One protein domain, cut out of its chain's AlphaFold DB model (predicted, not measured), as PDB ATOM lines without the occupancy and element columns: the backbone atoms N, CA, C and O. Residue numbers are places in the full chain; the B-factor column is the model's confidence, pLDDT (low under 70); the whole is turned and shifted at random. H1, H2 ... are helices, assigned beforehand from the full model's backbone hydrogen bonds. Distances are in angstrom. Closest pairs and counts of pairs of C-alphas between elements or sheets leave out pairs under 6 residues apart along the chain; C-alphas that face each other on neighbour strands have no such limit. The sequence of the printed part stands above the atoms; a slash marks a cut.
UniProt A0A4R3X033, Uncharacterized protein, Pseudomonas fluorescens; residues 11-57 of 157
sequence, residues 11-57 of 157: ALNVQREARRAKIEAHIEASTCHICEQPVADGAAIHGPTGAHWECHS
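What this domain is: This is residues 11 to 57 of the 157 residues of an uncharacterized protein of Pseudomonas fluorescens (UniProt A0A4R3X033). One long helix, H1, begins the printed part and sticks out with residues 11 to 18 from a small body, in which a long looping stretch, residues 29 to 52, leads to the short helix H2. The printed part has 47 residues, with two named helices in the order H1, H2 and no named strand. The class is all helix, though only 23 of the 47 residues are in named elements. The whole is only just compact, close to loose, with a radius of gyration of the C-alphas of 11.0 A, and is elongated, spanning 37 by 22 by 15 A.

How they stand to each other: H1, residues 11 to 28, and H2, residues 53 to 57, are apart, with no C-alpha of the one within 8 A of the other. In both helices every O i to N i+4 pair is within hydrogen-bond range.

Where its parts are: H1 runs 26.4 A from C-alpha 11 at (12.462, 157.086, 13.210) to C-alpha 28 at (38.722, 159.274, 11.845). H2 measures 6.4 A and ends at C-alpha 57, (31.303, 144.558, 26.647).

The domain as a whole: The C-alphas of Ala 11 and Gly 42, the two farthest apart, are 37.7 A apart. Without residues 11 to 18, the body spans 23 by 21 by 15 A. The printed part has no cut, and the link from H1 to H2 is long, 24 residues. The model's pLDDT is under 70 at residues 40 to 48 and 56 to 57.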
ATOM      1  N   ALA A  11      11.746 156.582  12.038       79.31
ATOM      2  CA  ALA A  11      12.462 157.086  13.210       79.31
ATOM      3  C   ALA A  11      13.678 156.220  13.605       79.31
ATOM      4  O   ALA A  11      14.705 156.746  14.025       79.31
ATOM      5  N   LEU A  12      13.595 154.895  13.432       79.50
ATOM      6  CA  LEU A  12      14.707 153.984  13.713       79.50
ATOM      7  C   LEU A  12      15.797 154.055  12.635       79.50
ATOM      8  O   LEU A  12      16.962 153.823  12.949       79.50
ATOM      9  N   ASN A  13      15.454 154.393  11.388       81.62
ATOM     10  CA  ASN A  13      16.452 154.593  10.332       81.62
ATOM     11  C   ASN A  13      17.316 155.823  10.627       81.62
ATOM     12  O   ASN A  13      18.540 155.704  10.642       81.62
ATOM     13  N   VAL A  14      16.688 156.945  10.991       83.50
ATOM     14  CA  VAL A  14      17.394 158.189  11.351       83.50
ATOM     15  C   VAL A  14      18.352 157.964  12.525       83.50
ATOM     16  O   VAL A  14      19.515 158.356  12.472       83.50
ATOM     17  N   GLN A  15      17.911 157.256  13.573       80.88
ATOM     18  CA  GLN A  15      18.770 156.930  14.720       80.88
ATOM     19  C   GLN A  15      19.983 156.073  14.328       80.88
ATOM     20  O   GLN A  15      21.080 156.246  14.865       80.88
ATOM     21  N   ARG A  16      19.808 155.136  13.391       83.69
ATOM     22  CA  ARG A  16      20.897 154.270  12.920       83.69
ATOM     23  C   ARG A  16      21.899 155.026  12.060       83.69
ATOM     24  O   ARG A  16      23.094 154.768  12.191       83.69
ATOM     25  N   GLU A  17      21.430 155.926  11.206       88.06
ATOM     26  CA  GLU A  17      22.282 156.795  10.389       88.06
ATOM     27  C   GLU A  17      23.102 157.737  11.271       88.06
ATOM     28  O   GLU A  17      24.326 157.755  11.159       88.06
ATOM     29  N   ALA A  18      22.463 158.399  12.241       86.81
ATOM     30  CA  ALA A  18      23.152 159.250  13.210       86.81
ATOM     31  C   ALA A  18      24.223 158.478  14.004       86.81
ATOM     32  O   ALA A  18      25.342 158.957  14.189       86.81
ATOM     33  N   ARG A  19      23.919 157.242  14.426       86.06
ATOM     34  CA  ARG A  19      24.892 156.385  15.120       86.06
ATOM     35  C   ARG A  19      26.075 156.006  14.227       86.06
ATOM     36  O   ARG A  19      27.200 155.967  14.716       86.06
ATOM     37  N   ARG A  20      25.837 155.711  12.945       86.25
ATOM     38  CA  ARG A  20      26.910 155.403  11.983       86.25
ATOM     39  C   ARG A  20      27.820 156.604  11.767       86.25
ATOM     40  O   ARG A  20      29.026 156.438  11.889       86.25
ATOM     41  N   ALA A  21      27.244 157.786  11.555       88.19
ATOM     42  CA  ALA A  21      28.005 159.023  11.402       88.19
ATOM     43  C   ALA A  21      28.861 159.326  12.643       88.19
ATOM     44  O   ALA A  21      30.037 159.654  12.513       88.19
ATOM     45  N   LYS A  22      28.317 159.125  13.857       87.44
ATOM     46  CA  LYS A  22      29.098 159.259  15.100       87.44
ATOM     47  C   LYS A  22      30.281 158.281  15.127       87.44
ATOM     48  O   LYS A  22      31.395 158.681  15.437       87.44
ATOM     49  N   ILE A  23      30.052 157.005  14.810       86.19
ATOM     50  CA  ILE A  23      31.117 155.988  14.794       86.19
ATOM     51  C   ILE A  23      32.230 156.365  13.810       86.19
ATOM     52  O   ILE A  23      33.399 156.265  14.162       86.19
ATOM     53  N   GLU A  24      31.871 156.806  12.607       87.06
ATOM     54  CA  GLU A  24      32.825 157.180  11.559       87.06
ATOM     55  C   GLU A  24      33.702 158.369  11.973       87.06
ATOM     56  O   GLU A  24      34.924 158.264  11.904       87.06
ATOM     57  N   ALA A  25      33.104 159.427  12.532       86.94
ATOM     58  CA  ALA A  25      33.845 160.586  13.035       86.94
ATOM     59  C   ALA A  25      34.856 160.214  14.138       86.94
ATOM     60  O   ALA A  25      35.965 160.739  14.188       86.94
ATOM     61  N   HIS A  26      34.493 159.279  15.019       86.06
ATOM     62  CA  HIS A  26      35.387 158.805  16.075       86.06
ATOM     63  C   HIS A  26      36.513 157.908  15.545       86.06
ATOM     64  O   HIS A  26      37.637 158.007  16.031       86.06
ATOM     65  N   ILE A  27      36.242 157.084  14.527       83.50
ATOM     66  CA  ILE A  27      37.281 156.305  13.838       83.50
ATOM     67  C   ILE A  27      38.301 157.245  13.186       83.50
ATOM     68  O   ILE A  27      39.497 157.049  13.377       83.50
ATOM     69  N   GLU A  28      37.843 158.276  12.472       85.81
ATOM     70  CA  GLU A  28      38.722 159.274  11.845       85.81
ATOM     71  C   GLU A  28      39.566 160.023  12.888       85.81
ATOM     72  O   GLU A  28      40.772 160.192  12.717       85.81
ATOM     73  N   ALA A  29      38.961 160.386  14.020       86.44
ATOM     74  CA  ALA A  29      39.651 161.033  15.132       86.44
ATOM     75  C   ALA A  29      40.539 160.086  15.965       86.44
ATOM     76  O   ALA A  29      41.121 160.529  16.953       86.44
ATOM     77  N   SER A  30      40.623 158.792  15.625       84.38
ATOM     78  CA  SER A  30      41.309 157.763  16.426       84.38
ATOM     79  C   SER A  30      40.864 157.761  17.894       84.38
ATOM     80  O   SER A  30      41.666 157.668  18.821       84.38
ATOM     81  N   THR A  31      39.556 157.882  18.120       86.12
ATOM     82  CA  THR A  31      38.931 157.863  19.448       86.12
ATOM     83  C   THR A  31      37.830 156.810  19.522       86.12
ATOM     84  O   THR A  31      37.209 156.424  18.534       86.12
ATOM     85  N   CYS A  32      37.557 156.315  20.722       85.94
ATOM     86  CA  CYS A  32      36.478 155.367  20.955       85.94
ATOM     87  C   CYS A  32      35.125 156.096  20.953       85.94
ATOM     88  O   CYS A  32      34.886 156.936  21.809       85.94
ATOM     89  N   HIS A  33      34.170 155.720  20.096       86.75
ATOM     90  CA  HIS A  33      32.847 156.380  20.061       86.75
ATOM     91  C   HIS A  33      31.972 156.198  21.324       86.75
ATOM     92  O   HIS A  33      30.878 156.763  21.396       86.75
ATOM     93  N   ILE A  34      32.411 155.359  22.273       86.25
ATOM     94  CA  ILE A  34      31.704 155.053  23.526       86.25
ATOM     95  C   ILE A  34      32.279 155.864  24.690       86.25
ATOM     96  O   ILE A  34      31.521 156.519  25.394       86.25
ATOM     97  N   CYS A  35      33.596 155.806  24.907       86.12
ATOM     98  CA  CYS A  35      34.258 156.497  26.022       86.12
ATOM     99  C   CYS A  35      35.022 157.761  25.608       86.12
ATOM    100  O   CYS A  35      35.580 158.438  26.467       86.12
ATOM    101  N   GLU A  36      35.076 158.048  24.306       86.69
ATOM    102  CA  GLU A  36      35.679 159.238  23.685       86.69
ATOM    103  C   GLU A  36      37.189 159.396  23.960       86.69
ATOM    104  O   GLU A  36      37.789 160.411  23.628       86.69
ATOM    105  N   GLN A  37      37.824 158.351  24.501       85.75
ATOM    106  CA  GLN A  37      39.266 158.272  24.739       85.75
ATOM    107  C   GLN A  37      40.031 157.869  23.470       85.75
ATOM    108  O   GLN A  37      39.471 157.138  22.642       85.75
ATOM    109  N   PRO A  38      41.300 158.295  23.321       85.38
ATOM    110  CA  PRO A  38      42.133 157.928  22.182       85.38
ATOM    111  C   PRO A  38      42.355 156.415  22.106       85.38
ATOM    112  O   PRO A  38      42.598 155.755  23.116       85.38
ATOM    113  N   VAL A  39      42.299 155.883  20.889       79.38
ATOM    114  CA  VAL A  39      42.684 154.515  20.541       79.38
ATOM    115  C   VAL A  39      44.102 154.613  19.981       79.38
ATOM    116  O   VAL A  39      44.292 155.122  18.884       79.38
ATOM    117  N   ALA A  40      45.107 154.225  20.772       67.38
ATOM    118  CA  ALA A  40      46.515 154.419  20.421       67.38
ATOM    119  C   ALA A  40      46.905 153.748  19.088       67.38
ATOM    120  O   ALA A  40      46.516 152.608  18.826       67.38
ATOM    121  N   ASP A  41      47.746 154.418  18.295       53.84
ATOM    122  CA  ASP A  41      48.329 153.854  17.074       53.84
ATOM    123  C   ASP A  41      49.101 152.563  17.387       53.84
ATOM    124  O   ASP A  41      50.000 152.529  18.228       53.84
ATOM    125  N   GLY A  42      48.727 151.473  16.714       55.56
ATOM    126  CA  GLY A  42      49.294 150.138  16.930       55.56
ATOM    127  C   GLY A  42      48.548 149.275  17.955       55.56
ATOM    128  O   GLY A  42      48.735 148.056  17.954       55.56
ATOM    129  N   ALA A  43      47.645 149.847  18.762       55.22
ATOM    130  CA  ALA A  43      46.621 149.060  19.439       55.22
ATOM    131  C   ALA A  43      45.566 148.701  18.387       55.22
ATOM    132  O   ALA A  43      44.884 149.572  17.849       55.22
ATOM    133  N   ALA A  44      45.478 147.423  18.016       51.19
ATOM    134  CA  ALA A  44      44.511 146.989  17.019       51.19
ATOM    135  C   ALA A  44      43.112 147.485  17.418       51.19
ATOM    136  O   ALA A  44      42.683 147.330  18.555       51.19
ATOM    137  N   ILE A  45      42.393 148.105  16.490       57.16
ATOM    138  CA  ILE A  45      41.010 148.528  16.698       57.16
ATOM    139  C   ILE A  45      40.190 147.274  17.064       57.16
ATOM    140  O   ILE A  45      39.888 146.447  16.207       57.16
ATOM    141  N   HIS A  46      39.887 147.077  18.351       63.78
ATOM    142  CA  HIS A  46      39.437 145.773  18.858       63.78
ATOM    143  C   HIS A  46      37.925 145.505  18.694       63.78
ATOM    144  O   HIS A  46      37.466 144.421  19.038       63.78
ATOM    145  N   GLY A  47      37.138 146.426  18.121       64.75
ATOM    146  CA  GLY A  47      35.708 146.222  17.846       64.75
ATOM    147  C   GLY A  47      35.273 146.704  16.453       64.75
ATOM    148  O   GLY A  47      35.885 147.621  15.908       64.75
ATOM    149  N   PRO A  48      34.166 146.176  15.885       66.62
ATOM    150  CA  PRO A  48      33.685 146.502  14.528       66.62
ATOM    151  C   PRO A  48      33.222 147.962  14.335       66.62
ATOM    152  O   PRO A  48      32.726 148.323  13.275       66.62
ATOM    153  N   THR A  49      33.342 148.796  15.367       74.56
ATOM    154  CA  THR A  49      32.896 150.196  15.411       74.56
ATOM    155  C   THR A  49      33.995 151.139  15.916       74.56
ATOM    156  O   THR A  49      33.673 152.175  16.493       74.56
ATOM    157  N   GLY A  50      35.270 150.746  15.877       72.31
ATOM    158  CA  GLY A  50      36.343 151.622  16.372       72.31
ATOM    159  C   GLY A  50      36.482 151.719  17.897       72.31
ATOM    160  O   GLY A  50      37.322 152.461  18.380       72.31
ATOM    161  N   ALA A  51      35.650 151.023  18.680       82.00
ATOM    162  CA  ALA A  51      35.646 151.135  20.141       82.00
ATOM    163  C   ALA A  51      36.557 150.102  20.817       82.00
ATOM    164  O   ALA A  51      36.752 149.004  20.292       82.00
ATOM    165  N   HIS A  52      37.041 150.428  22.021       82.62
ATOM    166  CA  HIS A  52      37.736 149.479  22.893       82.62
ATOM    167  C   HIS A  52      36.860 148.247  23.185       82.62
ATOM    168  O   HIS A  52      35.637 148.360  23.317       82.62
ATOM    169  N   TRP A  53      37.485 147.075  23.335       73.69
ATOM    170  CA  TRP A  53      36.787 145.820  23.659       73.69
ATOM    171  C   TRP A  53      35.981 145.922  24.963       73.69
ATOM    172  O   TRP A  53      34.826 145.500  25.046       73.69
ATOM    173  N   GLU A  54      36.574 146.563  25.964       74.81
ATOM    174  CA  GLU A  54      35.971 146.806  27.277       74.81
ATOM    175  C   GLU A  54      34.735 147.708  27.176       74.81
ATOM    176  O   GLU A  54      33.731 147.466  27.838       74.81
ATOM    177  N   CYS A  55      34.752 148.691  26.271       76.88
ATOM    178  CA  CYS A  55      33.602 149.558  26.035       76.88
ATOM    179  C   CYS A  55      32.455 148.842  25.302       76.88
ATOM    180  O   CYS A  55      31.295 149.171  25.533       76.88
ATOM    181  N   HIS A  56      32.754 147.863  24.436       69.56
ATOM    182  CA  HIS A  56      31.736 147.029  23.769       69.56
ATOM    183  C   HIS A  56      31.042 146.061  24.719       69.56
ATOM    184  O   HIS A  56      29.869 145.740  24.535       69.56
ATOM    185  N   SER A  57      31.775 145.588  25.722       63.00
ATOM    186  CA  SER A  57      31.303 144.558  26.647       63.00
ATOM    187  C   SER A  57      30.256 145.087  27.638       63.00
ATOM    188  O   SER A  57      29.539 144.289  28.238       63.00
TER     189      SER A  57